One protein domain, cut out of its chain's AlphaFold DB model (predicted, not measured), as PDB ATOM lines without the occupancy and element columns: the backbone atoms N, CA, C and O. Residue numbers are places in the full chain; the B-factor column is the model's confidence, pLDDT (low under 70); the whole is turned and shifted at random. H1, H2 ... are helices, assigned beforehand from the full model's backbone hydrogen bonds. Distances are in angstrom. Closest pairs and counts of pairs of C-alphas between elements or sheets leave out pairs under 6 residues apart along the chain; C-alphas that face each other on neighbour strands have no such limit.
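This is residues 2 to 107 and 115 to 220 of the 438 residues of an uncharacterized protein of Necator americanus (UniProt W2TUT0). The model is a slab of two rows of helices, H2, H5, H7 and H9 in one and H4, H6, H8 and H10 in the other, well packed from H5 to H10 and looser towards H1 and H3 at one end. Within it H6 to H10 form an up-and-down bundle, each helix running against the one before it; residues 10 to 15 stick out. The printed part has 212 residues with ten named helices, H1 to H10 in chain order, and no named strand: the class is all helix. The whole is compact, with a radius of gyration of the C-alphas of 18.0 A and spans of 56 by 40 by 26 A.

Start with H1, residues 2 to 10, which only just touches H3, residues 39 to 45, with 3 pairs of C-alphas within 8 A; the closest are those of Ala 3 and Phe 45, 6.3 A apart. H2, residues 22 to 32, only just touches H5, residues 71 to 81, also with 3 pairs; the closest C-alphas, of Leu 30 and Leu 74, are 6.4 A apart. H4, residues 51 to 60, touches no helix but is near H2. H5 touches H7, residues 117 to 132, at a shallow tilt of 19 degrees, the same way; look at the closest C-alphas, of Ala 76 and Met 129, 4.1 A apart. H6, residues 89 to 102, touches H8, residues 141 to 155, at a shallow tilt of 14 degrees; the closest C-alphas, of Phe 96 and Met 147, are 6.9 A apart. H9, residues 162 to 187, touches H7, closest at the C-alphas of Ala 127 and Val 174, 4.8 A apart. H8 and H9 form a helical hairpin, as do H9 and H10, residues 202 to 219. H10 touches H8 at a shallow tilt of 11 degrees, the same way, closest at the C-alphas of Glu 145 and Ala 211, 5.0 A apart. Every O i to N i+4 pair is within hydrogen-bond range in H2, H3, H4, H5 and H7; the others have 3 of 5 in H1, 8 of 10 in H6, 9 of 11 in H8, 21 of 22 in H9 and 12 of 14 in H10.

Find C-alpha 2 at (27.805, 232.965, -171.602), where H1 begins. H9, the longest, runs 36.9 A from C-alpha 162 at (51.179, 223.014, -204.753). H7 spans 23.1 A; H10 spans 25.1 A, with a kink of 41 degrees near residue 212, and ends at C-alpha 219, (48.788, 210.237, -204.939).

The farthest C-alphas, of Gln 11 and Ser 158, are 57.0 A apart. Residues 108 to 114 are cut out, leaving 16.2 A between C-alphas 107 and 115. The links H1 to H2 and H9 to H10 are long. Confidence is under 70 at residues 2 to 20, 62 to 66, 106 to 107 and 115 to 118.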
ATOM      1  N   LEU A   2      27.628 232.593-170.182       39.44
ATOM      2  CA  LEU A   2      27.805 232.965-171.602       39.44
ATOM      3  C   LEU A   2      26.627 232.599-172.523       39.44
ATOM      4  O   LEU A   2      26.226 233.416-173.335       39.44
ATOM      5  N   ALA A   3      25.998 231.436-172.351       39.16
ATOM      6  CA  ALA A   3      24.810 231.079-173.136       39.16
ATOM      7  C   ALA A   3      23.611 232.018-172.862       39.16
ATOM      8  O   ALA A   3      22.890 232.401-173.774       39.16
ATOM      9  N   ARG A   4      23.460 232.490-171.612       37.47
ATOM     10  CA  ARG A   4      22.508 233.558-171.248       37.47
ATOM     11  C   ARG A   4      22.940 234.928-171.779       37.47
ATOM     12  O   ARG A   4      22.079 235.684-172.200       37.47
ATOM     13  N   ILE A   5      24.241 235.224-171.813       44.03
ATOM     14  CA  ILE A   5      24.784 236.429-172.461       44.03
ATOM     15  C   ILE A   5      24.469 236.400-173.962       44.03
ATOM     16  O   ILE A   5      24.113 237.426-174.515       44.03
ATOM     17  N   ILE A   6      24.481 235.237-174.613       45.12
ATOM     18  CA  ILE A   6      24.109 235.131-176.028       45.12
ATOM     19  C   ILE A   6      22.585 235.103-176.221       45.12
ATOM     20  O   ILE A   6      22.104 235.683-177.180       45.12
ATOM     21  N   SER A   7      21.806 234.543-175.289       38.06
ATOM     22  CA  SER A   7      20.334 234.668-175.267       38.06
ATOM     23  C   SER A   7      19.855 236.111-175.087       38.06
ATOM     24  O   SER A   7      18.790 236.470-175.576       38.06
ATOM     25  N   LEU A   8      20.630 236.948-174.394       39.22
ATOM     26  CA  LEU A   8      20.380 238.383-174.226       39.22
ATOM     27  C   LEU A   8      20.619 239.181-175.529       39.22
ATOM     28  O   LEU A   8      20.588 240.410-175.516       39.22
ATOM     29  N   ARG A   9      20.820 238.505-176.674       43.69
ATOM     30  CA  ARG A   9      21.136 239.090-177.989       43.69
ATOM     31  C   ARG A   9      20.118 240.041-178.593       43.69
ATOM     32  O   ARG A   9      20.497 240.723-179.536       43.69
ATOM     33  N   PHE A  10      18.908 240.185-178.060       37.31
ATOM     34  CA  PHE A  10      18.098 241.341-178.459       37.31
ATOM     35  C   PHE A  10      18.683 242.678-177.953       37.31
ATOM     36  O   PHE A  10      18.303 243.725-178.459       37.31
ATOM     37  N   GLN A  11      19.654 242.666-177.026       34.56
ATOM     38  CA  GLN A  11      20.335 243.868-176.513       34.56
ATOM     39  C   GLN A  11      21.833 243.976-176.874       34.56
ATOM     40  O   GLN A  11      22.444 245.020-176.646       34.56
ATOM     41  N   ILE A  12      22.452 242.957-177.485       39.50
ATOM     42  CA  ILE A  12      23.890 242.964-177.841       39.50
ATOM     43  C   ILE A  12      24.066 243.255-179.336       39.50
ATOM     44  O   ILE A  12      24.723 242.529-180.071       39.50
ATOM     45  N   GLN A  13      23.469 244.349-179.799       40.28
ATOM     46  CA  GLN A  13      23.905 245.014-181.032       40.28
ATOM     47  C   GLN A  13      24.894 246.158-180.740       40.28
ATOM     48  O   GLN A  13      25.521 246.667-181.662       40.28
ATOM     49  N   VAL A  14      25.088 246.540-179.467       39.53
ATOM     50  CA  VAL A  14      25.738 247.824-179.130       39.53
ATOM     51  C   VAL A  14      27.032 247.699-178.307       39.53
ATOM     52  O   VAL A  14      27.907 248.548-178.446       39.53
ATOM     53  N   HIS A  15      27.247 246.645-177.504       38.34
ATOM     54  CA  HIS A  15      28.365 246.652-176.533       38.34
ATOM     55  C   HIS A  15      29.635 245.866-176.894       38.34
ATOM     56  O   HIS A  15      30.681 246.157-176.319       38.34
ATOM     57  N   LEU A  16      29.598 244.925-177.847       40.03
ATOM     58  CA  LEU A  16      30.817 244.230-178.310       40.03
ATOM     59  C   LEU A  16      31.390 244.815-179.609       40.03
ATOM     60  O   LEU A  16      32.585 244.686-179.846       40.03
ATOM     61  N   SER A  17      30.564 245.523-180.387       42.97
ATOM     62  CA  SER A  17      30.945 246.157-181.657       42.97
ATOM     63  C   SER A  17      32.113 247.165-181.560       42.97
ATOM     64  O   SER A  17      32.883 247.236-182.512       42.97
ATOM     65  N   PRO A  18      32.351 247.892-180.442       41.94
ATOM     66  CA  PRO A  18      33.492 248.807-180.378       41.94
ATOM     67  C   PRO A  18      34.694 248.317-179.552       41.94
ATOM     68  O   PRO A  18      35.684 249.041-179.495       41.94
ATOM     69  N   ARG A  19      34.643 247.161-178.862       43.84
ATOM     70  CA  ARG A  19      35.697 246.776-177.889       43.84
ATOM     71  C   ARG A  19      36.480 245.504-178.195       43.84
ATOM     72  O   ARG A  19      37.593 245.402-177.696       43.84
ATOM     73  N   TYR A  20      35.938 244.577-178.981       52.12
ATOM     74  CA  TYR A  20      36.641 243.346-179.338       52.12
ATOM     75  C   TYR A  20      36.688 243.195-180.849       52.12
ATOM     76  O   TYR A  20      35.684 243.383-181.537       52.12
ATOM     77  N   SER A  21      37.859 242.841-181.365       71.56
ATOM     78  CA  SER A  21      37.989 242.417-182.753       71.56
ATOM     79  C   SER A  21      37.149 241.155-182.984       71.56
ATOM     80  O   SER A  21      36.992 240.321-182.088       71.56
ATOM     81  N   THR A  22      36.621 240.965-184.195       73.25
ATOM     82  CA  THR A  22      35.844 239.760-184.538       73.25
ATOM     83  C   THR A  22      36.623 238.468-184.266       73.25
ATOM     84  O   THR A  22      36.036 237.447-183.917       73.25
ATOM     85  N   LYS A  23      37.959 238.539-184.334       75.69
ATOM     86  CA  LYS A  23      38.872 237.468-183.936       75.69
ATOM     87  C   LYS A  23      38.725 237.079-182.463       75.69
ATOM     88  O   LYS A  23      38.456 235.920-182.175       75.69
ATOM     89  N   GLU A  24      38.832 238.039-181.547       76.25
ATOM     90  CA  GLU A  24      38.709 237.784-180.102       76.25
ATOM     91  C   GLU A  24      37.332 237.218-179.745       76.25
ATOM     92  O   GLU A  24      37.218 236.355-178.876       76.25
ATOM     93  N   PHE A  25      36.278 237.658-180.441       78.75
ATOM     94  CA  PHE A  25      34.953 237.066-180.282       78.75
ATOM     95  C   PHE A  25      34.939 235.580-180.670       78.75
ATOM     96  O   PHE A  25      34.407 234.767-179.916       78.75
ATOM     97  N   CYS A  26      35.523 235.214-181.816       78.88
ATOM     98  CA  CYS A  26      35.631 233.816-182.242       78.88
ATOM     99  C   CYS A  26      36.470 232.978-181.267       78.88
ATOM    100  O   CYS A  26      36.061 231.871-180.926       78.88
ATOM    101  N   ASP A  27      37.582 233.513-180.765       80.12
ATOM    102  CA  ASP A  27      38.442 232.814-179.804       80.12
ATOM    103  C   ASP A  27      37.702 232.557-178.477       80.12
ATOM    104  O   ASP A  27      37.704 231.442-177.948       80.12
ATOM    105  N   LEU A  28      36.971 233.555-177.967       81.50
ATOM    106  CA  LEU A  28      36.104 233.385-176.796       81.50
ATOM    107  C   LEU A  28      34.964 232.398-177.066       81.50
ATOM    108  O   LEU A  28      34.599 231.617-176.185       81.50
ATOM    109  N   ALA A  29      34.399 232.416-178.271       79.38
ATOM    110  CA  ALA A  29      33.350 231.487-178.660       79.38
ATOM    111  C   ALA A  29      33.855 230.034-178.609       79.38
ATOM    112  O   ALA A  29      33.191 229.178-178.031       79.38
ATOM    113  N   LEU A  30      35.056 229.771-179.128       81.44
ATOM    114  CA  LEU A  30      35.683 228.447-179.114       81.44
ATOM    115  C   LEU A  30      35.958 227.931-177.695       81.44
ATOM    116  O   LEU A  30      35.806 226.740-177.437       81.44
ATOM    117  N   LEU A  31      36.328 228.820-176.769       80.94
ATOM    118  CA  LEU A  31      36.655 228.451-175.389       80.94
ATOM    119  C   LEU A  31      35.426 228.257-174.493       80.94
ATOM    120  O   LEU A  31      35.452 227.433-173.579       80.94
ATOM    121  N   PHE A  32      34.365 229.038-174.711       82.56
ATOM    122  CA  PHE A  32      33.293 229.183-173.723       82.56
ATOM    123  C   PHE A  32      31.898 228.786-174.207       82.56
ATOM    124  O   PHE A  32      30.974 228.723-173.384       82.56
ATOM    125  N   LEU A  33      31.696 228.537-175.504       83.38
ATOM    126  CA  LEU A  33      30.395 228.073-175.973       83.38
ATOM    127  C   LEU A  33      30.120 226.647-175.490       83.38
ATOM    128  O   LEU A  33      30.942 225.750-175.685       83.38
ATOM    129  N   PRO A  34      28.947 226.399-174.882       82.06
ATOM    130  CA  PRO A  34      28.591 225.056-174.477       82.06
ATOM    131  C   PRO A  34      28.286 224.198-175.708       82.06
ATOM    132  O   PRO A  34      27.407 224.529-176.502       82.06
ATOM    133  N   ILE A  35      29.005 223.081-175.815       83.19
ATOM    134  CA  ILE A  35      28.912 222.071-176.889       83.19
ATOM    135  C   ILE A  35      28.698 220.646-176.355       83.19
ATOM    136  O   ILE A  35      28.724 219.686-177.108       83.19
ATOM    137  N   ARG A  36      28.546 220.490-175.037       82.00
ATOM    138  CA  ARG A  36      28.291 219.200-174.381       82.00
ATOM    139  C   ARG A  36      27.016 219.304-173.560       82.00
ATOM    140  O   ARG A  36      27.074 219.415-172.338       82.00
ATOM    141  N   MET A  37      25.884 219.344-174.247       86.94
ATOM    142  CA  MET A  37      24.553 219.338-173.643       86.94
ATOM    143  C   MET A  37      23.670 218.329-174.378       86.94
ATOM    144  O   MET A  37      24.019 217.822-175.444       86.94
ATOM    145  N   THR A  38      22.513 218.008-173.814       89.75
ATOM    146  CA  THR A  38      21.504 217.235-174.545       89.75
ATOM    147  C   THR A  38      20.902 218.072-175.676       89.75
ATOM    148  O   THR A  38      20.958 219.305-175.664       89.75
ATOM    149  N   THR A  39      20.289 217.423-176.662       89.38
ATOM    150  CA  THR A  39      19.694 218.125-177.807       89.38
ATOM    151  C   THR A  39      18.558 219.065-177.382       89.38
ATOM    152  O   THR A  39      18.437 220.178-177.900       89.38
ATOM    153  N   GLU A  40      17.768 218.680-176.377       89.44
ATOM    154  CA  GLU A  40      16.717 219.531-175.803       89.44
ATOM    155  C   GLU A  40      17.283 220.773-175.101       89.44
ATOM    156  O   GLU A  40      16.758 221.881-175.254       89.44
ATOM    157  N   GLU A  41      18.381 220.612-174.362       89.50
ATOM    158  CA  GLU A  41      19.093 221.722-173.730       89.50
ATOM    159  C   GLU A  41      19.731 222.638-174.772       89.50
ATOM    160  O   GLU A  41      19.641 223.859-174.643       89.50
ATOM    161  N   HIS A  42      20.315 222.083-175.840       91.00
ATOM    162  CA  HIS A  42      20.867 222.879-176.933       91.00
ATOM    163  C   HIS A  42      19.802 223.757-177.590       91.00
ATOM    164  O   HIS A  42      20.082 224.926-177.854       91.00
ATOM    165  N   LYS A  43      18.583 223.244-177.792       89.62
ATOM    166  CA  LYS A  43      17.466 224.013-178.366       89.62
ATOM    167  C   LYS A  43      17.028 225.185-177.479       89.62
ATOM    168  O   LYS A  43      16.675 226.232-178.008       89.62
ATOM    169  N   LYS A  44      17.069 225.037-176.150       88.56
ATOM    170  CA  LYS A  44      16.594 226.070-175.203       88.56
ATOM    171  C   LYS A  44      17.683 227.032-174.728       88.56
ATOM    172  O   LYS A  44      17.441 228.228-174.601       88.56
ATOM    173  N   PHE A  45      18.861 226.507-174.408       85.31
ATOM    174  CA  PHE A  45      19.902 227.216-173.660       85.31
ATOM    175  C   PHE A  45      21.282 227.154-174.308       85.31
ATOM    176  O   PHE A  45      22.177 227.872-173.869       85.31
ATOM    177  N   GLY A  46      21.480 226.291-175.305       88.62
ATOM    178  CA  GLY A  46      22.769 226.093-175.958       88.62
ATOM    179  C   GLY A  46      22.788 226.650-177.375       88.62
ATOM    180  O   GLY A  46      22.658 227.856-177.592       88.62
ATOM    181  N   ALA A  47      22.990 225.751-178.336       89.50
ATOM    182  CA  ALA A  47      23.275 226.084-179.729       89.50
ATOM    183  C   ALA A  47      22.131 226.823-180.432       89.50
ATOM    184  O   ALA A  47      22.403 227.667-181.281       89.50
ATOM    185  N   GLY A  48      20.879 226.609-180.018       89.00
ATOM    186  CA  GLY A  48      19.716 227.313-180.568       89.00
ATOM    187  C   GLY A  48      19.789 228.837-180.426       89.00
ATOM    188  O   GLY A  48      19.153 229.550-181.190       89.00
ATOM    189  N   LEU A  49      20.597 229.351-179.493       87.44
ATOM    190  CA  LEU A  49      20.745 230.789-179.252       87.44
ATOM    191  C   LEU A  49      21.869 231.438-180.067       87.44
ATOM    192  O   LEU A  49      21.872 232.654-180.267       87.44
ATOM    193  N   TRP A  50      22.876 230.659-180.463       87.44
ATOM    194  CA  TRP A  50      24.124 231.205-180.993       87.44
ATOM    195  C   TRP A  50      24.497 230.698-182.380       87.44
ATOM    196  O   TRP A  50      25.152 231.445-183.109       87.44
ATOM    197  N   PHE A  51      24.068 229.488-182.755       90.50
ATOM    198  CA  PHE A  51      24.515 228.799-183.963       90.50
ATOM    199  C   PHE A  51      24.264 229.621-185.223       90.50
ATOM    200  O   PHE A  51      25.214 229.926-185.934       90.50
ATOM    201  N   GLU A  52      23.026 230.069-185.450       89.75
ATOM    202  CA  GLU A  52      22.652 230.819-186.655       89.75
ATOM    203  C   GLU A  52      23.533 232.061-186.857       89.75
ATOM    204  O   GLU A  52      23.984 232.350-187.961       89.75
ATOM    205  N   THR A  53      23.829 232.797-185.786       85.12
ATOM    206  CA  THR A  53      24.654 234.001-185.907       85.12
ATOM    207  C   THR A  53      26.122 233.675-186.145       85.12
ATOM    208  O   THR A  53      26.757 234.353-186.946       85.12
ATOM    209  N   VAL A  54      26.679 232.670-185.457       85.62
ATOM    210  CA  VAL A  54      28.083 232.266-185.661       85.62
ATOM    211  C   VAL A  54      28.259 231.657-187.056       85.62
ATOM    212  O   VAL A  54      29.274 231.897-187.701       85.62
ATOM    213  N   TRP A  55      27.245 230.952-187.562       89.00
ATOM    214  CA  TRP A  55      27.204 230.456-188.931       89.00
ATOM    215  C   TRP A  55      27.164 231.593-189.960       89.00
ATOM    216  O   TRP A  55      28.010 231.635-190.845       89.00
ATOM    217  N   LYS A  56      26.276 232.583-189.800       85.81
ATOM    218  CA  LYS A  56      26.253 233.776-190.672       85.81
ATOM    219  C   LYS A  56      27.573 234.544-190.640       85.81
ATOM    220  O   LYS A  56      28.038 235.026-191.668       85.81
ATOM    221  N   MET A  57      28.206 234.648-189.467       82.06
ATOM    222  CA  MET A  57      29.557 235.207-189.363       82.06
ATOM    223  C   MET A  57      30.542 234.387-190.194       82.06
ATOM    224  O   MET A  57      31.290 234.971-190.969       82.06
ATOM    225  N   TYR A  58      30.501 233.055-190.076       84.50
ATOM    226  CA  TYR A  58      31.323 232.157-190.879       84.50
ATOM    227  C   TYR A  58      31.096 232.376-192.378       84.50
ATOM    228  O   TYR A  58      32.083 232.539-193.085       84.50
ATOM    229  N   GLU A  59      29.856 232.468-192.865       83.75
ATOM    230  CA  GLU A  59      29.523 232.723-194.281       83.75
ATOM    231  C   GLU A  59      30.127 234.027-194.818       83.75
ATOM    232  O   GLU A  59      30.650 234.041-195.931       83.75
ATOM    233  N   VAL A  60      30.125 235.093-194.014       78.69
ATOM    234  CA  VAL A  60      30.668 236.406-194.403       78.69
ATOM    235  C   VAL A  60      32.200 236.437-194.385       78.69
ATOM    236  O   VAL A  60      32.798 237.252-195.085       78.69
ATOM    237  N   VAL A  61      32.864 235.558-193.623       72.44
ATOM    238  CA  VAL A  61      34.335 235.520-193.588       72.44
ATOM    239  C   VAL A  61      34.887 235.151-194.964       72.44
ATOM    240  O   VAL A  61      34.776 234.004-195.405       72.44
ATOM    241  N   GLU A  62      35.534 236.102-195.634       59.81
ATOM    242  CA  GLU A  62      36.329 235.808-196.826       59.81
ATOM    243  C   GLU A  62      37.569 234.974-196.462       59.81
ATOM    244  O   GLU A  62      38.233 235.230-195.453       59.81
ATOM    245  N   MET A  63      37.887 233.981-197.300       54.28
ATOM    246  CA  MET A  63      39.093 233.153-197.168       54.28
ATOM    247  C   MET A  63      40.333 234.058-197.255       54.28
ATOM    248  O   MET A  63      40.512 234.743-198.262       54.28
ATOM    249  N   GLY A  64      41.167 234.078-196.212       49.12
ATOM    250  CA  GLY A  64      42.336 234.969-196.093       49.12
ATOM    251  C   GLY A  64      42.264 235.964-194.928       49.12
ATOM    252  O   GLY A  64      43.244 236.643-194.626       49.12
ATOM    253  N   ASN A  65      41.127 236.036-194.232       58.00
ATOM    254  CA  ASN A  65      41.035 236.720-192.947       58.00
ATOM    255  C   ASN A  65      41.566 235.823-191.818       58.00
ATOM    256  O   ASN A  65      41.165 234.672-191.705       58.00
ATOM    257  N   LYS A  66      42.405 236.374-190.928       62.59
ATOM    258  CA  LYS A  66      43.059 235.663-189.801       62.59
ATOM    259  C   LYS A  66      42.115 235.240-188.657       62.59
ATOM    260  O   LYS A  66      42.541 235.146-187.504       62.59
ATOM    261  N   TRP A  67      40.819 235.114-188.921       70.88
ATOM    262  CA  TRP A  67      39.806 234.770-187.929       70.88
ATOM    263  C   TRP A  67      38.738 233.880-188.557       70.88
ATOM    264  O   TRP A  67      38.398 234.033-189.724       70.88
ATOM    265  N   GLY A  68      38.204 232.941-187.776       71.69
ATOM    266  CA  GLY A  68      37.154 232.028-188.234       71.69
ATOM    267  C   GLY A  68      37.633 230.680-188.790       71.69
ATOM    268  O   GLY A  68      36.795 229.818-189.032       71.69
ATOM    269  N   GLU A  69      38.945 230.464-188.936       77.50
ATOM    270  CA  GLU A  69      39.540 229.203-189.427       77.50
ATOM    271  C   GLU A  69      39.210 227.996-188.534       77.50
ATOM    272  O   GLU A  69      39.035 226.886-189.024       77.50
ATOM    273  N   GLU A  70      39.037 228.238-187.233       81.12
ATOM    274  CA  GLU A  70      38.729 227.226-186.216       81.12
ATOM    275  C   GLU A  70      37.219 227.029-185.981       81.12
ATOM    276  O   GLU A  70      36.802 226.082-185.315       81.12
ATOM    277  N   LEU A  71      36.353 227.889-186.534       86.38
ATOM    278  CA  LEU A  71      34.898 227.749-186.366       86.38
ATOM    279  C   LEU A  71      34.344 226.410-186.888       86.38
ATOM    280  O   LEU A  71      33.472 225.848-186.220       86.38
ATOM    281  N   PRO A  72      34.844 225.834-188.001       89.94
ATOM    282  CA  PRO A  72      34.452 224.493-188.418       89.94
ATOM    283  C   PRO A  72      34.661 223.428-187.335       89.94
ATOM    284  O   PRO A  72      33.822 222.542-187.212       89.94
ATOM    285  N   ASN A  73      35.692 223.539-186.486       89.75
ATOM    286  CA  ASN A  73      35.898 222.606-185.371       89.75
ATOM    287  C   ASN A  73      34.774 222.684-184.333       89.75
ATOM    288  O   ASN A  73      34.320 221.654-183.826       89.75
ATOM    289  N   LEU A  74      34.293 223.895-184.042       90.44
ATOM    290  CA  LEU A  74      33.154 224.108-183.151       90.44
ATOM    291  C   LEU A  74      31.879 223.480-183.725       90.44
ATOM    292  O   LEU A  74      31.185 222.741-183.024       90.44
ATOM    293  N   PHE A  75      31.590 223.749-185.002       93.00
ATOM    294  CA  PHE A  75      30.417 223.203-185.687       93.00
ATOM    295  C   PHE A  75      30.478 221.678-185.764       93.00
ATOM    296  O   PHE A  75      29.502 221.011-185.430       93.00
ATOM    297  N   ALA A  76      31.643 221.127-186.105       94.19
ATOM    298  CA  ALA A  76      31.862 219.692-186.185       94.19
ATOM    299  C   ALA A  76      31.666 219.005-184.835       94.19
ATOM    300  O   ALA A  76      31.060 217.940-184.764       94.19
ATOM    301  N   THR A  77      32.133 219.625-183.749       92.94
ATOM    302  CA  THR A  77      31.955 219.063-182.408       92.94
ATOM    303  C   THR A  77      30.482 219.036-182.011       92.94
ATOM    304  O   THR A  77      30.021 218.031-181.468       92.94
ATOM    305  N   LEU A  78      29.725 220.092-182.324       94.06
ATOM    306  CA  LEU A  78      28.280 220.130-182.099       94.06
ATOM    307  C   LEU A  78      27.551 219.075-182.948       94.06
ATOM    308  O   LEU A  78      26.750 218.321-182.408       94.06
ATOM    309  N   ALA A  79      27.867 218.964-184.240       94.75
ATOM    310  CA  ALA A  79      27.274 217.960-185.126       94.75
ATOM    311  C   ALA A  79      27.602 216.523-184.689       94.75
ATOM    312  O   ALA A  79      26.752 215.637-184.727       94.75
ATOM    313  N   TYR A  80      28.823 216.286-184.210       94.69
ATOM    314  CA  TYR A  80      29.245 214.972-183.738       94.69
ATOM    315  C   TYR A  80      28.572 214.577-182.416       94.69
ATOM    316  O   TYR A  80      28.202 213.417-182.221       94.69
ATOM    317  N   THR A  81      28.401 215.519-181.492       93.19
ATOM    318  CA  THR A  81      27.804 215.246-180.173       93.19
ATOM    319  C   THR A  81      26.277 215.242-180.202       93.19
ATOM    320  O   THR A  81      25.670 214.413-179.528       93.19
ATOM    321  N   ASN A  82      25.668 216.099-181.021       93.75
ATOM    322  CA  ASN A  82      24.223 216.288-181.143       93.75
ATOM    323  C   ASN A  82      23.803 216.318-182.626       93.75
ATOM    324  O   ASN A  82      23.412 217.370-183.143       93.75
ATOM    325  N   PRO A  83      23.879 215.182-183.340       93.69
ATOM    326  CA  PRO A  83      23.578 215.141-184.770       93.69
ATOM    327  C   PRO A  83      22.100 215.431-185.088       93.69
ATOM    328  O   PRO A  83      21.798 215.924-186.169       93.69
ATOM    329  N   ASP A  84      21.194 215.202-184.134       93.00
ATOM    330  CA  ASP A  84      19.747 215.450-184.200       93.00
ATOM    331  C   ASP A  84      19.342 216.891-183.814       93.00
ATOM    332  O   ASP A  84      18.154 217.214-183.707       93.00
ATOM    333  N   PHE A  85      20.315 217.775-183.576       93.06
ATOM    334  CA  PHE A  85      20.053 219.164-183.200       93.06
ATOM    335  C   PHE A  85      19.320 219.950-184.292       93.06
ATOM    336  O   PHE A  85      18.361 220.667-183.985       93.06
ATOM    337  N   MET A  86      19.749 219.798-185.546       93.31
ATOM    338  CA  MET A  86      19.170 220.449-186.721       93.31
ATOM    339  C   MET A  86      19.486 219.661-187.996       93.31
ATOM    340  O   MET A  86      20.353 218.791-187.988       93.31
ATOM    341  N   ASP A  87      18.816 220.001-189.098       94.62
ATOM    342  CA  ASP A  87      19.233 219.559-190.429       94.62
ATOM    343  C   ASP A  87      20.506 220.311-190.846       94.62
ATOM    344  O   ASP A  87      20.520 221.540-190.956       94.62
ATOM    345  N   TRP A  88      21.585 219.559-191.052       95.31
ATOM    346  CA  TRP A  88      22.901 220.074-191.429       95.31
ATOM    347  C   TRP A  88      23.053 220.261-192.946       95.31
ATOM    348  O   TRP A  88      23.994 220.925-193.386       95.31
ATOM    349  N   SER A  89      22.123 219.723-193.743       95.75
ATOM    350  CA  SER A  89      22.168 219.725-195.210       95.75
ATOM    351  C   SER A  89      22.342 221.107-195.846       95.75
ATOM    352  O   SER A  89      23.163 221.224-196.759       95.75
ATOM    353  N   PRO A  90      21.673 222.176-195.365       95.50
ATOM    354  CA  PRO A  90      21.826 223.517-195.937       95.50
ATOM    355  C   PRO A  90      23.247 224.091-195.851       95.50
ATOM    356  O   PRO A  90      23.558 225.065-196.529       95.50
ATOM    357  N   LEU A  91      24.112 223.516-195.010       94.25
ATOM    358  CA  LEU A  91      25.460 224.029-194.763       94.25
ATOM    359  C   LEU A  91      26.502 223.462-195.739       94.25
ATOM    360  O   LEU A  91      27.602 224.012-195.854       94.25
ATOM    361  N   TYR A  92      26.195 222.354-196.421       95.44
ATOM    362  CA  TYR A  92      27.186 221.597-197.188       95.44
ATOM    363  C   TYR A  92      27.749 222.377-198.370       95.44
ATOM    364  O   TYR A  92      28.968 222.406-198.527       95.44
ATOM    365  N   ASP A  93      26.928 223.093-199.136       93.81
ATOM    366  CA  ASP A  93      27.422 223.878-200.275       93.81
ATOM    367  C   ASP A  93      28.515 224.874-199.857       93.81
ATOM    368  O   ASP A  93      29.551 224.985-200.520       93.81
ATOM    369  N   VAL A  94      28.341 225.537-198.708       91.75
ATOM    370  CA  VAL A  94      29.334 226.467-198.153       91.75
ATOM    371  C   VAL A  94      30.597 225.720-197.714       91.75
ATOM    372  O   VAL A  94      31.702 226.137-198.066       91.75
ATOM    373  N   LEU A  95      30.455 224.610-196.980       92.75
ATOM    374  CA  LEU A  95      31.588 223.830-196.459       92.75
ATOM    375  C   LEU A  95      32.447 223.233-197.576       92.75
ATOM    376  O   LEU A  95      33.664 223.413-197.576       92.75
ATOM    377  N   PHE A  96      31.825 222.569-198.551       94.31
ATOM    378  CA  PHE A  96      32.533 221.934-199.663       94.31
ATOM    379  C   PHE A  96      33.139 222.976-200.612       94.31
ATOM    380  O   PHE A  96      34.285 222.827-201.032       94.31
ATOM    381  N   THR A  97      32.453 224.098-200.867       90.38
ATOM    382  CA  THR A  97      33.046 225.211-201.632       90.38
ATOM    383  C   THR A  97      34.282 225.779-200.931       90.38
ATOM    384  O   THR A  97      35.279 226.104-201.581       90.38
ATOM    385  N   ARG A  98      34.251 225.899-199.598       88.75
ATOM    386  CA  ARG A  98      35.412 226.343-198.816       88.75
ATOM    387  C   ARG A  98      36.536 225.319-198.799       88.75
ATOM    388  O   ARG A  98      37.681 225.742-198.905       88.75
ATOM    389  N   ALA A  99      36.237 224.021-198.752       91.25
ATOM    390  CA  ALA A  99      37.242 222.965-198.878       91.25
ATOM    391  C   ALA A  99      37.986 223.056-200.220       91.25
ATOM    392  O   ALA A  99      39.212 223.122-200.236       91.25
ATOM    393  N   ILE A 100      37.253 223.167-201.337       89.88
ATOM    394  CA  ILE A 100      37.828 223.319-202.689       89.88
ATOM    395  C   ILE A 100      38.745 224.547-202.760       89.88
ATOM    396  O   ILE A 100      39.862 224.471-203.273       89.88
ATOM    397  N   ARG A 101      38.301 225.680-202.201       85.62
ATOM    398  CA  ARG A 101      39.105 226.912-202.140       85.62
ATOM    399  C   ARG A 101      40.329 226.773-201.233       85.62
ATOM    400  O   ARG A 101      41.385 227.270-201.600       85.62
ATOM    401  N   ALA A 102      40.202 226.106-200.087       85.81
ATOM    402  CA  ALA A 102      41.299 225.883-199.144       85.81
ATOM    403  C   ALA A 102      42.371 224.935-199.703       85.81
ATOM    404  O   ALA A 102      43.543 225.108-199.396       85.81
ATOM    405  N   MET A 103      41.992 223.990-200.571       87.50
ATOM    406  CA  MET A 103      42.937 223.182-201.358       87.50
ATOM    407  C   MET A 103      43.570 223.968-202.524       87.50
ATOM    408  O   MET A 103      44.489 223.495-203.187       87.50
ATOM    409  N   GLY A 104      43.092 225.188-202.783       80.38
ATOM    410  CA  GLY A 104      43.562 226.067-203.851       80.38
ATOM    411  C   GLY A 104      43.054 225.701-205.249       80.38
ATOM    412  O   GLY A 104      43.464 226.325-206.215       80.38
ATOM    413  N   LEU A 105      42.109 224.767-205.379       80.38
ATOM    414  CA  LEU A 105      41.613 224.250-206.665       80.38
ATOM    415  C   LEU A 105      40.676 225.217-207.417       80.38
ATOM    416  O   LEU A 105      39.970 224.836-208.350       80.38
ATOM    417  N   SER A 106      40.622 226.487-207.011       65.06
ATOM    418  CA  SER A 106      39.840 227.497-207.717       65.06
ATOM    419  C   SER A 106      40.584 227.980-208.958       65.06
ATOM    420  O   SER A 106      41.724 228.427-208.849       65.06
ATOM    421  N   ILE A 107      39.899 227.980-210.103       51.94
ATOM    422  CA  ILE A 107      40.352 228.541-211.382       51.94
ATOM    423  C   ILE A 107      40.524 230.063-211.228       51.94
ATOM    424  O   ILE A 107      39.650 230.860-211.561       51.94
ATOM    425  N   GLY A 115      50.958 228.593-199.635       47.91
ATOM    426  CA  GLY A 115      50.319 227.804-198.585       47.91
ATOM    427  C   GLY A 115      50.454 228.490-197.231       47.91
ATOM    428  O   GLY A 115      51.523 228.483-196.627       47.91
ATOM    429  N   ASP A 116      49.369 229.113-196.787       54.25
ATOM    430  CA  ASP A 116      49.268 229.726-195.471       54.25
ATOM    431  C   ASP A 116      48.883 228.643-194.454       54.25
ATOM    432  O   ASP A 116      48.028 227.796-194.739       54.25
ATOM    433  N   ALA A 117      49.478 228.672-193.260       56.25
ATOM    434  CA  ALA A 117      49.164 227.741-192.171       56.25
ATOM    435  C   ALA A 117      47.657 227.720-191.848       56.25
ATOM    436  O   ALA A 117      47.109 226.676-191.485       56.25
ATOM    437  N   GLY A 118      46.970 228.846-192.067       63.47
ATOM    438  CA  GLY A 118      45.522 228.961-191.906       63.47
ATOM    439  C   GLY A 118      44.697 228.079-192.850       63.47
ATOM    440  O   GLY A 118      43.632 227.584-192.475       63.47
ATOM    441  N   SER A 119      45.202 227.780-194.054       71.06
ATOM    442  CA  SER A 119      44.504 226.892-194.999       71.06
ATOM    443  C   SER A 119      44.493 225.445-194.502       71.06
ATOM    444  O   SER A 119      43.458 224.783-194.561       71.06
ATOM    445  N   ALA A 120      45.609 224.965-193.944       71.81
ATOM    446  CA  ALA A 120      45.705 223.614-193.393       71.81
ATOM    447  C   ALA A 120      44.830 223.429-192.137       71.81
ATOM    448  O   ALA A 120      44.147 222.411-192.011       71.81
ATOM    449  N   LEU A 121      44.799 224.426-191.241       73.00
ATOM    450  CA  LEU A 121      43.928 224.424-190.055       73.00
ATOM    451  C   LEU A 121      42.445 224.394-190.445       73.00
ATOM    452  O   LEU A 121      41.682 223.553-189.962       73.00
ATOM    453  N   SER A 122      42.063 225.245-191.399       81.12
ATOM    454  CA  SER A 122      40.710 225.280-191.959       81.12
ATOM    455  C   SER A 122      40.309 223.933-192.578       81.12
ATOM    456  O   SER A 122      39.218 223.428-192.303       81.12
ATOM    457  N   LEU A 123      41.204 223.284-193.340       89.62
ATOM    458  CA  LEU A 123      40.962 221.946-193.899       89.62
ATOM    459  C   LEU A 123      40.734 220.891-192.813       89.62
ATOM    460  O   LEU A 123      39.865 220.039-192.983       89.62
ATOM    461  N   GLY A 124      41.465 220.953-191.696       91.75
ATOM    462  CA  GLY A 124      41.266 220.052-190.558       91.75
ATOM    463  C   GLY A 124      39.869 220.177-189.949       91.75
ATOM    464  O   GLY A 124      39.180 219.175-189.749       91.75
ATOM    465  N   GLY A 125      39.404 221.408-189.720       91.81
ATOM    466  CA  GLY A 125      38.065 221.630-189.178       91.81
ATOM    467  C   GLY A 125      36.938 221.291-190.151       91.81
ATOM    468  O   GLY A 125      35.922 220.726-189.740       91.81
ATOM    469  N   ILE A 126      37.119 221.565-191.447       94.00
ATOM    470  CA  ILE A 126      36.152 221.159-192.474       94.00
ATOM    471  C   ILE A 126      36.103 219.630-192.590       94.00
ATOM    472  O   ILE A 126      35.013 219.064-192.630       94.00
ATOM    473  N   ALA A 127      37.251 218.947-192.570       96.69
ATOM    474  CA  ALA A 127      37.318 217.488-192.580       96.69
ATOM    475  C   ALA A 127      36.561 216.874-191.396       96.69
ATOM    476  O   ALA A 127      35.745 215.971-191.587       96.69
ATOM    477  N   ARG A 128      36.747 217.416-190.185       96.56
ATOM    478  CA  ARG A 128      35.997 216.982-188.999       96.56
ATOM    479  C   ARG A 128      34.493 217.194-189.162       96.56
ATOM    480  O   ARG A 128      33.722 216.334-188.751       96.56
ATOM    481  N   MET A 129      34.067 218.300-189.772       95.62
ATOM    482  CA  MET A 129      32.649 218.582-190.028       95.62
ATOM    483  C   MET A 129      32.039 217.605-191.041       95.62
ATOM    484  O   MET A 129      30.945 217.083-190.814       95.62
ATOM    485  N   ILE A 130      32.760 217.325-192.132       96.94
ATOM    486  CA  ILE A 130      32.375 216.315-193.124       96.94
ATOM    487  C   ILE A 130      32.194 214.980-192.409       96.94
ATOM    488  O   ILE A 130      31.096 214.430-192.416       96.94
ATOM    489  N   VAL A 131      33.219 214.509-191.693       97.62
ATOM    490  CA  VAL A 131      33.159 213.217-191.005       97.62
ATOM    491  C   VAL A 131      32.089 213.183-189.925       97.62
ATOM    492  O   VAL A 131      31.428 212.161-189.803       97.62
ATOM    493  N   ALA A 132      31.856 214.254-189.165       96.50
ATOM    494  CA  ALA A 132      30.804 214.302-188.146       96.50
ATOM    495  C   ALA A 132      29.393 214.118-188.731       96.50
ATOM    496  O   ALA A 132      28.506 213.606-188.047       96.50
ATOM    497  N   THR A 133      29.212 214.505-189.995       96.44
ATOM    498  CA  THR A 133      27.937 214.475-190.721       96.44
ATOM    499  C   THR A 133      27.866 213.387-191.797       96.44
ATOM    500  O   THR A 133      26.938 213.376-192.599       96.44
ATOM    501  N   LEU A 134      28.816 212.445-191.834       96.50
ATOM    502  CA  LEU A 134      28.692 211.238-192.659       96.50
ATOM    503  C   LEU A 134      27.661 210.262-192.066       96.50
ATOM    504  O   LEU A 134      27.539 210.135-190.845       96.50
ATOM    505  N   GLY A 135      26.953 209.533-192.927       93.88
ATOM    506  CA  GLY A 135      25.883 208.619-192.517       93.88
ATOM    507  C   GLY A 135      24.676 209.323-191.881       93.88
ATOM    508  O   GLY A 135      24.621 210.548-191.759       93.88
ATOM    509  N   GLY A 136      23.690 208.529-191.469       92.38
ATOM    510  CA  GLY A 136      22.436 209.032-190.909       92.38
ATOM    511  C   GLY A 136      21.554 209.816-191.893       92.38
ATOM    512  O   GLY A 136      21.823 209.855-193.095       92.38
ATOM    513  N   PRO A 137      20.459 210.423-191.399       92.12
ATOM    514  CA  PRO A 137      19.435 211.046-192.244       92.12
ATOM    515  C   PRO A 137      19.918 212.301-192.980       92.12
ATOM    516  O   PRO A 137      19.437 212.594-194.071       92.12
ATOM    517  N   TYR A 138      20.885 213.019-192.408       92.69
ATOM    518  CA  TYR A 138      21.439 214.258-192.959       92.69
ATOM    519  C   TYR A 138      22.843 214.023-193.532       92.69
ATOM    520  O   TYR A 138      23.725 214.840-193.350       92.69
ATOM    521  N   GLY A 139      23.101 212.872-194.157       94.06
ATOM    522  CA  GLY A 139      24.447 212.500-194.602       94.06
ATOM    523  C   GLY A 139      25.022 213.410-195.702       94.06
ATOM    524  O   GLY A 139      24.399 213.601-196.747       94.06
ATOM    525  N   CYS A 140      26.262 213.888-195.548       96.88
ATOM    526  CA  CYS A 140      26.926 214.724-196.566       96.88
ATOM    527  C   CYS A 140      27.590 213.947-197.729       96.88
ATOM    528  O   CYS A 140      28.202 214.553-198.611       96.88
ATOM    529  N   GLN A 141      27.431 212.619-197.777       97.00
ATOM    530  CA  GLN A 141      28.134 211.695-198.683       97.00
ATOM    531  C   GLN A 141      28.122 212.126-200.164       97.00
ATOM    532  O   GLN A 141      29.162 212.149-200.816       97.00
ATOM    533  N   ARG A 142      26.970 212.560-200.693       97.00
ATOM    534  CA  ARG A 142      26.847 212.995-202.099       97.00
ATOM    535  C   ARG A 142      27.669 214.249-202.424       97.00
ATOM    536  O   ARG A 142      28.113 214.421-203.557       97.00
ATOM    537  N   HIS A 143      27.839 215.152-201.459       97.81
ATOM    538  CA  HIS A 143      28.656 216.354-201.642       97.81
ATOM    539  C   HIS A 143      30.144 215.999-201.642       97.81
ATOM    540  O   HIS A 143      30.892 216.539-202.456       97.81
ATOM    541  N   LEU A 144      30.543 215.036-200.802       97.75
ATOM    542  CA  LEU A 144      31.897 214.487-200.808       97.75
ATOM    543  C   LEU A 144      32.225 213.828-202.146       97.75
ATOM    544  O   LEU A 144      33.230 214.187-202.746       97.75
ATOM    545  N   GLU A 145      31.358 212.953-202.654       97.50
ATOM    546  CA  GLU A 145      31.536 212.308-203.965       97.50
ATOM    547  C   GLU A 145      31.726 213.333-205.089       97.50
ATOM    548  O   GLU A 145      32.688 213.255-205.848       97.50
ATOM    549  N   ARG A 146      30.854 214.348-205.158       96.75
ATOM    550  CA  ARG A 146      30.958 215.419-206.159       96.75
ATOM    551  C   ARG A 146      32.254 216.211-206.037       96.75
ATOM    552  O   ARG A 146      32.871 216.522-207.048       96.75
ATOM    553  N   MET A 147      32.662 216.562-204.818       95.94
ATOM    554  CA  MET A 147      33.920 217.277-204.611       95.94
ATOM    555  C   MET A 147      35.108 216.411-205.027       95.94
ATOM    556  O   MET A 147      35.989 216.907-205.718       95.94
ATOM    557  N   MET A 148      35.129 215.131-204.656       96.31
ATOM    558  CA  MET A 148      36.237 214.249-205.011       96.31
ATOM    559  C   MET A 148      36.328 214.005-206.518       96.31
ATOM    560  O   MET A 148      37.432 214.017-207.047       96.31
ATOM    561  N   GLN A 149      35.201 213.923-207.232       94.88
ATOM    562  CA  GLN A 149      35.183 213.897-208.703       94.88
ATOM    563  C   GLN A 149      35.807 215.156-209.331       94.88
ATOM    564  O   GLN A 149      36.415 215.079-210.393       94.88
ATOM    565  N   LEU A 150      35.672 216.321-208.684       93.25
ATOM    566  CA  LEU A 150      36.330 217.558-209.124       93.25
ATOM    567  C   LEU A 150      37.820 217.586-208.766       93.25
ATOM    568  O   LEU A 150      38.605 218.175-209.500       93.25
ATOM    569  N   VAL A 151      38.200 216.987-207.636       92.44
ATOM    570  CA  VAL A 151      39.584 216.922-207.139       92.44
ATOM    571  C   VAL A 151      40.417 215.911-207.931       92.44
ATOM    572  O   VAL A 151      41.598 216.152-208.171       92.44
ATOM    573  N   GLU A 152      39.815 214.802-208.356       91.69
ATOM    574  CA  GLU A 152      40.500 213.656-208.956       91.69
ATOM    575  C   GLU A 152      41.436 214.024-210.127       91.69
ATOM    576  O   GLU A 152      42.599 213.611-210.084       91.69
ATOM    577  N   PRO A 153      41.041 214.854-211.117       90.94
ATOM    578  CA  PRO A 153      41.938 215.240-212.209       90.94
ATOM    579  C   PRO A 153      43.198 215.987-211.747       90.94
ATOM    580  O   PRO A 153      44.242 215.871-212.385       90.94
ATOM    581  N   PHE A 154      43.131 216.734-210.639       88.50
ATOM    582  CA  PHE A 154      44.278 217.462-210.077       88.50
ATOM    583  C   PHE A 154      45.254 216.552-209.327       88.50
ATOM    584  O   PHE A 154      46.399 216.935-209.100       88.50
ATOM    585  N   MET A 155      44.808 215.356-208.937       88.94
ATOM    586  CA  MET A 155      45.647 214.361-208.269       88.94
ATOM    587  C   MET A 155      46.412 213.478-209.249       88.94
ATOM    588  O   MET A 155      47.337 212.791-208.826       88.94
ATOM    589  N   HIS A 156      46.067 213.501-210.542       89.12
ATOM    590  CA  HIS A 156      46.796 212.748-211.556       89.12
ATOM    591  C   HIS A 156      48.290 213.143-211.555       89.12
ATOM    592  O   HIS A 156      48.586 214.341-211.547       89.12
ATOM    593  N   PRO A 157      49.242 212.191-211.644       85.12
ATOM    594  CA  PRO A 157      50.682 212.479-211.531       85.12
ATOM    595  C   PRO A 157      51.219 213.509-212.536       85.12
ATOM    596  O   PRO A 157      52.211 214.189-212.286       85.12
ATOM    597  N   SER A 158      50.556 213.662-213.686       85.75
ATOM    598  CA  SER A 158      50.903 214.674-214.699       85.75
ATOM    599  C   SER A 158      50.484 216.106-214.343       85.75
ATOM    600  O   SER A 158      50.980 217.037-214.967       85.75
ATOM    601  N   ASN A 159      49.593 216.287-213.366       85.38
ATOM    602  CA  ASN A 159      49.009 217.577-212.977       85.38
ATOM    603  C   ASN A 159      49.510 218.063-211.603       85.38
ATOM    604  O   ASN A 159      48.905 218.941-210.983       85.38
ATOM    605  N   GLU A 160      50.612 217.487-211.124       74.25
ATOM    606  CA  GLU A 160      51.197 217.768-209.816       74.25
ATOM    607  C   GLU A 160      51.560 219.251-209.644       74.25
ATOM    608  O   GLU A 160      52.188 219.878-210.501       74.25
ATOM    609  N   SER A 161      51.150 219.822-208.513       80.38
ATOM    610  CA  SER A 161      51.408 221.219-208.157       80.38
ATOM    611  C   SER A 161      51.293 221.427-206.642       80.38
ATOM    612  O   SER A 161      51.065 220.484-205.885       80.38
ATOM    613  N   SER A 162      51.384 222.676-206.171       75.50
ATOM    614  CA  SER A 162      51.179 223.014-204.753       75.50
ATOM    615  C   SER A 162      49.822 222.554-204.199       75.50
ATOM    616  O   SER A 162      49.695 222.317-202.997       75.50
ATOM    617  N   HIS A 163      48.816 222.393-205.061       80.06
ATOM    618  CA  HIS A 163      47.495 221.893-204.685       80.06
ATOM    619  C   HIS A 163      47.522 220.432-204.230       80.06
ATOM    620  O   HIS A 163      46.780 220.072-203.320       80.06
ATOM    621  N   THR A 164      48.407 219.605-204.793       85.62
ATOM    622  CA  THR A 164      48.524 218.175-204.472       85.62
ATOM    623  C   THR A 164      48.817 217.958-202.986       85.62
ATOM    624  O   THR A 164      48.184 217.118-202.346       85.62
ATOM    625  N   LEU A 165      49.694 218.780-202.395       84.62
ATOM    626  CA  LEU A 165      50.002 218.723-200.963       84.62
ATOM    627  C   LEU A 165      48.781 219.068-200.096       84.62
ATOM    628  O   LEU A 165      48.509 218.386-199.112       84.62
ATOM    629  N   LEU A 166      48.026 220.110-200.454       87.19
ATOM    630  CA  LEU A 166      46.844 220.518-199.689       87.19
ATOM    631  C   LEU A 166      45.707 219.496-199.800       87.19
ATOM    632  O   LEU A 166      45.015 219.245-198.812       87.19
ATOM    633  N   VAL A 167      45.540 218.869-200.967       91.38
ATOM    634  CA  VAL A 167      44.602 217.754-201.143       91.38
ATOM    635  C   VAL A 167      45.031 216.554-200.296       91.38
ATOM    636  O   VAL A 167      44.193 215.969-199.613       91.38
ATOM    637  N   LEU A 168      46.322 216.212-200.263       90.38
ATOM    638  CA  LEU A 168      46.842 215.147-199.398       90.38
ATOM    639  C   LEU A 168      46.600 215.431-197.910       90.38
ATOM    640  O   LEU A 168      46.140 214.547-197.189       90.38
ATOM    641  N   VAL A 169      46.833 216.667-197.457       91.00
ATOM    642  CA  VAL A 169      46.516 217.102-196.085       91.00
ATOM    643  C   VAL A 169      45.024 216.938-195.795       91.00
ATOM    644  O   VAL A 169      44.646 216.437-194.734       91.00
ATOM    645  N   PHE A 170      44.158 217.316-196.736       93.88
ATOM    646  CA  PHE A 170      42.719 217.124-196.599       93.88
ATOM    647  C   PHE A 170      42.338 215.638-196.499       93.88
ATOM    648  O   PHE A 170      41.639 215.258-195.559       93.88
ATOM    649  N   LEU A 171      42.832 214.790-197.409       95.12
ATOM    650  CA  LEU A 171      42.594 213.342-197.396       95.12
ATOM    651  C   LEU A 171      43.066 212.702-196.086       95.12
ATOM    652  O   LEU A 171      42.336 211.905-195.495       95.12
ATOM    653  N   GLN A 172      44.243 213.098-195.592       94.81
ATOM    654  CA  GLN A 172      44.765 212.654-194.303       94.81
ATOM    655  C   GLN A 172      43.833 213.036-193.150       94.81
ATOM    656  O   GLN A 172      43.511 212.184-192.321       94.81
ATOM    657  N   ASN A 173      43.375 214.288-193.101       95.12
ATOM    658  CA  ASN A 173      42.483 214.762-192.046       95.12
ATOM    659  C   ASN A 173      41.140 214.023-192.064       95.12
ATOM    660  O   ASN A 173      40.692 213.542-191.024       95.12
ATOM    661  N   VAL A 174      40.511 213.887-193.235       97.06
ATOM    662  CA  VAL A 174      39.222 213.191-193.359       97.06
ATOM    663  C   VAL A 174      39.371 211.719-192.986       97.06
ATOM    664  O   VAL A 174      38.567 211.203-192.215       97.06
ATOM    665  N   LEU A 175      40.415 211.035-193.461       96.75
ATOM    666  CA  LEU A 175      40.622 209.624-193.148       96.75
ATOM    667  C   LEU A 175      40.900 209.402-191.654       96.75
ATOM    668  O   LEU A 175      40.324 208.498-191.048       96.75
ATOM    669  N   GLN A 176      41.728 210.248-191.037       95.94
ATOM    670  CA  GLN A 176      42.029 210.164-189.609       95.94
ATOM    671  C   GLN A 176      40.779 210.385-188.748       95.94
ATOM    672  O   GLN A 176      40.559 209.643-187.787       95.94
ATOM    673  N   GLU A 177      39.947 211.370-189.089       97.19
ATOM    674  CA  GLU A 177      38.684 211.610-188.391       97.19
ATOM    675  C   GLU A 177      37.698 210.450-188.609       97.19
ATOM    676  O   GLU A 177      37.043 210.020-187.656       97.19
ATOM    677  N   THR A 178      37.633 209.862-189.812       97.88
ATOM    678  CA  THR A 178      36.800 208.676-190.085       97.88
ATOM    679  C   THR A 178      37.236 207.483-189.236       97.88
ATOM    680  O   THR A 178      36.393 206.826-188.623       97.88
ATOM    681  N   VAL A 179      38.543 207.226-189.115       97.06
ATOM    682  CA  VAL A 179      39.082 206.178-188.230       97.06
ATOM    683  C   VAL A 179      38.746 206.464-186.768       97.06
ATOM    684  O   VAL A 179      38.360 205.552-186.033       97.06
ATOM    685  N   ASN A 180      38.874 207.716-186.323       96.19
ATOM    686  CA  ASN A 180      38.526 208.099-184.956       96.19
ATOM    687  C   ASN A 180      37.051 207.799-184.673       96.19
ATOM    688  O   ASN A 180      36.750 207.100-183.703       96.19
ATOM    689  N   ARG A 181      36.149 208.236-185.556       96.69
ATOM    690  CA  ARG A 181      34.713 207.961-185.453       96.69
ATOM    691  C   ARG A 181      34.412 206.462-185.482       96.69
ATOM    692  O   ARG A 181      33.692 205.974-184.613       96.69
ATOM    693  N   TYR A 182      35.023 205.711-186.401       96.31
ATOM    694  CA  TYR A 182      34.890 204.253-186.481       96.31
ATOM    695  C   TYR A 182      35.245 203.584-185.146       96.31
ATOM    696  O   TYR A 182      34.475 202.780-184.614       96.31
ATOM    697  N   ARG A 183      36.388 203.956-184.554       95.75
ATOM    698  CA  ARG A 183      36.842 203.409-183.267       95.75
ATOM    699  C   ARG A 183      35.879 203.745-182.134       95.75
ATOM    700  O   ARG A 183      35.648 202.897-181.275       95.75
ATOM    701  N   GLU A 184      35.328 204.954-182.108       94.75
ATOM    702  CA  GLU A 184      34.374 205.383-181.078       94.75
ATOM    703  C   GLU A 184      33.013 204.699-181.178       94.75
ATOM    704  O   GLU A 184      32.391 204.416-180.157       94.75
ATOM    705  N   GLU A 185      32.552 204.407-182.389       95.06
ATOM    706  CA  GLU A 185      31.244 203.794-182.614       95.06
ATOM    707  C   GLU A 185      31.290 202.260-182.517       95.06
ATOM    708  O   GLU A 185      30.328 201.632-182.058       95.06
ATOM    709  N   ARG A 186      32.412 201.632-182.895       92.56
ATOM    710  CA  ARG A 186      32.517 200.167-183.007       92.56
ATOM    711  C   ARG A 186      33.407 199.525-181.952       92.56
ATOM    712  O   ARG A 186      32.973 198.551-181.337       92.56
ATOM    713  N   THR A 187      34.600 200.071-181.721       92.00
ATOM    714  CA  THR A 187      35.676 199.392-180.974       92.00
ATOM    715  C   THR A 187      35.737 199.763-179.491       92.00
ATOM    716  O   THR A 187      35.989 198.898-178.657       92.00
ATOM    717  N   LYS A 188      35.549 201.040-179.131       91.81
ATOM    718  CA  LYS A 188      35.654 201.492-177.733       91.81
ATOM    719  C   LYS A 188      34.535 200.887-176.876       91.81
ATOM    720  O   LYS A 188      33.397 200.753-177.322       91.81
ATOM    721  N   SER A 189      34.850 200.597-175.610       88.88
ATOM    722  CA  SER A 189      33.874 200.120-174.616       88.88
ATOM    723  C   SER A 189      32.787 201.161-174.340       88.88
ATOM    724  O   SER A 189      31.597 200.857-174.336       88.88
ATOM    725  N   HIS A 190      33.202 202.416-174.170       90.31
ATOM    726  CA  HIS A 190      32.314 203.559-174.013       90.31
ATOM    727  C   HIS A 190      32.049 204.175-175.385       90.31
ATOM    728  O   HIS A 190      32.800 205.038-175.845       90.31
ATOM    729  N   LYS A 191      30.999 203.682-176.044       89.62
ATOM    730  CA  LYS A 191      30.602 204.129-177.383       89.62
ATOM    731  C   LYS A 191      30.002 205.538-177.366       89.62
ATOM    732  O   LYS A 191      29.512 206.005-176.333       89.62
ATOM    733  N   ARG A 192      30.023 206.194-178.532       89.56
ATOM    734  CA  ARG A 192      29.333 207.472-178.798       89.56
ATOM    735  C   ARG A 192      27.882 207.408-178.289       89.56
ATOM    736  O   ARG A 192      27.218 206.396-178.452       89.56
ATOM    737  N   LYS A 193      27.381 208.462-177.639       89.38
ATOM    738  CA  LYS A 193      26.035 208.480-177.028       89.38
ATOM    739  C   LYS A 193      25.030 209.223-177.908       89.38
ATOM    740  O   LYS A 193      24.596 210.312-177.555       89.38
ATOM    741  N   VAL A 194      24.687 208.643-179.055       91.62
ATOM    742  CA  VAL A 194      23.691 209.188-179.998       91.62
ATOM    743  C   VAL A 194      22.749 208.071-180.470       91.62
ATOM    744  O   VAL A 194      23.084 206.896-180.292       91.62
ATOM    745  N   PRO A 195      21.576 208.380-181.055       92.62
ATOM    746  CA  PRO A 195      20.720 207.357-181.652       92.62
ATOM    747  C   PRO A 195      21.463 206.538-182.721       92.62
ATOM    748  O   PRO A 195      22.282 207.074-183.470       92.62
ATOM    749  N   LYS A 196      21.175 205.230-182.804       92.38
ATOM    750  CA  LYS A 196      21.894 204.293-183.694       92.38
ATOM    751  C   LYS A 196      21.797 204.653-185.179       92.38
ATOM    752  O   LYS A 196      22.690 204.298-185.935       92.38
ATOM    753  N   GLU A 197      20.749 205.361-185.587       94.56
ATOM    754  CA  GLU A 197      20.580 205.855-186.961       94.56
ATOM    755  C   GLU A 197      21.689 206.822-187.404       94.56
ATOM    756  O   GLU A 197      21.930 206.950-188.595       94.56
ATOM    757  N   PHE A 198      22.403 207.460-186.466       94.94
ATOM    758  CA  PHE A 198      23.533 208.354-186.753       94.94
ATOM    759  C   PHE A 198      24.903 207.663-186.701       94.94
ATOM    760  O   PHE A 198      25.933 208.339-186.756       94.94
ATOM    761  N   TYR A 199      24.952 206.340-186.544       95.69
ATOM    762  CA  TYR A 199      26.205 205.587-186.600       95.69
ATOM    763  C   TYR A 199      26.586 205.325-188.057       95.69
ATOM    764  O   TYR A 199      25.717 205.192-188.915       95.69
ATOM    765  N   LEU A 200      27.885 205.214-188.330       96.44
ATOM    766  CA  LEU A 200      28.374 204.813-189.644       96.44
ATOM    767  C   LEU A 200      27.992 203.361-189.938       96.44
ATOM    768  O   LEU A 200      28.454 202.422-189.272       96.44
ATOM    769  N   THR A 201      27.186 203.176-190.980       95.88
ATOM    770  CA  THR A 201      26.905 201.853-191.540       95.88
ATOM    771  C   THR A 201      28.073 201.380-192.404       95.88
ATOM    772  O   THR A 201      28.911 202.177-192.830       95.88
ATOM    773  N   ASP A 202      28.140 200.079-192.696       94.69
ATOM    774  CA  ASP A 202      29.146 199.559-193.634       94.69
ATOM    775  C   ASP A 202      28.982 200.177-195.027       94.69
ATOM    776  O   ASP A 202      29.969 200.546-195.654       94.69
ATOM    777  N   SER A 203      27.739 200.425-195.460       95.62
ATOM    778  CA  SER A 203      27.464 201.114-196.724       95.62
ATOM    779  C   SER A 203      28.010 202.545-196.755       95.62
ATOM    780  O   SER A 203      28.473 202.991-197.804       95.62
ATOM    781  N   ASP A 204      27.987 203.267-195.631       97.12
ATOM    782  CA  ASP A 204      28.561 204.618-195.559       97.12
ATOM    783  C   ASP A 204      30.086 204.579-195.708       97.12
ATOM    784  O   ASP A 204      30.652 205.382-196.447       97.12
ATOM    785  N   ILE A 205      30.751 203.615-195.060       97.12
ATOM    786  CA  ILE A 205      32.208 203.421-195.162       97.12
ATOM    787  C   ILE A 205      32.600 203.007-196.584       97.12
ATOM    788  O   ILE A 205      33.599 203.491-197.115       97.12
ATOM    789  N   GLU A 206      31.810 202.144-197.218       96.94
ATOM    790  CA  GLU A 206      32.008 201.726-198.603       96.94
ATOM    791  C   GLU A 206      31.932 202.906-199.580       96.94
ATOM    792  O   GLU A 206      32.857 203.104-200.365       96.94
ATOM    793  N   LYS A 207      30.877 203.729-199.502       97.25
ATOM    794  CA  LYS A 207      30.722 204.915-200.365       97.25
ATOM    795  C   LYS A 207      31.807 205.954-200.097       97.25
ATOM    796  O   LYS A 207      32.330 206.564-201.026       97.25
ATOM    797  N   PHE A 208      32.160 206.159-198.828       98.06
ATOM    798  CA  PHE A 208      33.279 207.012-198.442       98.06
ATOM    799  C   PHE A 208      34.586 206.535-199.087       98.06
ATOM    800  O   PHE A 208      35.313 207.339-199.666       98.06
ATOM    801  N   THR A 209      34.849 205.227-199.029       97.75
ATOM    802  CA  THR A 209      36.032 204.598-199.628       97.75
ATOM    803  C   THR A 209      36.059 204.814-201.135       97.75
ATOM    804  O   THR A 209      37.054 205.320-201.646       97.75
ATOM    805  N   ASP A 210      34.962 204.509-201.833       96.62
ATOM    806  CA  ASP A 210      34.856 204.696-203.285       96.62
ATOM    807  C   ASP A 210      35.122 206.151-203.699       96.62
ATOM    808  O   ASP A 210      35.781 206.394-204.708       96.62
ATOM    809  N   ALA A 211      34.654 207.124-202.909       97.56
ATOM    810  CA  ALA A 211      34.815 208.542-203.216       97.56
ATOM    811  C   ALA A 211      36.278 209.014-203.177       97.56
ATOM    812  O   ALA A 211      36.647 209.889-203.953       97.56
ATOM    813  N   ILE A 212      37.110 208.478-202.276       96.69
ATOM    814  CA  ILE A 212      38.486 208.971-202.082       96.69
ATOM    815  C   ILE A 212      39.564 208.069-202.690       96.69
ATOM    816  O   ILE A 212      40.682 208.536-202.915       96.69
ATOM    817  N   LEU A 213      39.251 206.795-202.952       96.31
ATOM    818  CA  LEU A 213      40.234 205.773-203.312       96.31
ATOM    819  C   LEU A 213      41.032 206.143-204.563       96.31
ATOM    820  O   LEU A 213      42.256 206.076-204.530       96.31
ATOM    821  N   GLN A 214      40.377 206.596-205.633       94.94
ATOM    822  CA  GLN A 214      41.075 206.901-206.887       94.94
ATOM    823  C   GLN A 214      42.061 208.069-206.743       94.94
ATOM    824  O   GLN A 214      43.207 207.981-207.182       94.94
ATOM    825  N   SER A 215      41.644 209.142-206.062       94.19
ATOM    826  CA  SER A 215      42.517 210.287-205.763       94.19
ATOM    827  C   SER A 215      43.722 209.874-204.913       94.19
ATOM    828  O   SER A 215      44.830 210.374-205.108       94.19
ATOM    829  N   LEU A 216      43.512 208.939-203.984       93.69
ATOM    830  CA  LEU A 216      44.568 208.419-203.132       93.69
ATOM    831  C   LEU A 216      45.534 207.498-203.895       93.69
ATOM    832  O   LEU A 216      46.742 207.602-203.697       93.69
ATOM    833  N   LEU A 217      45.036 206.661-204.808       93.44
ATOM    834  CA  LEU A 217      45.876 205.826-205.673       93.44
ATOM    835  C   LEU A 217      46.745 206.672-206.609       93.44
ATOM    836  O   LEU A 217      47.932 206.394-206.740       93.44
ATOM    837  N   TYR A 218      46.210 207.749-207.196       92.19
ATOM    838  CA  TYR A 218      47.038 208.682-207.970       92.19
ATOM    839  C   TYR A 218      48.125 209.339-207.119       92.19
ATOM    840  O   TYR A 218      49.247 209.521-207.593       92.19
ATOM    841  N   SER A 219      47.824 209.624-205.849       90.31
ATOM    842  CA  SER A 219      48.788 210.237-204.939       90.31
ATOM    843  C   SER A 219      50.005 209.358-204.619       90.31
ATOM    844  O   SER A 219      51.025 209.885-204.192       90.31
ATOM    845  N   LEU A 220      49.938 208.041-204.862       89.75
ATOM    846  CA  LEU A 220      51.101 207.151-204.736       89.75
ATOM    847  C   LEU A 220      52.216 207.522-205.722       89.75
ATOM    848  O   LEU A 220      53.385 207.300-205.441       89.75
TER     849      LEU A 220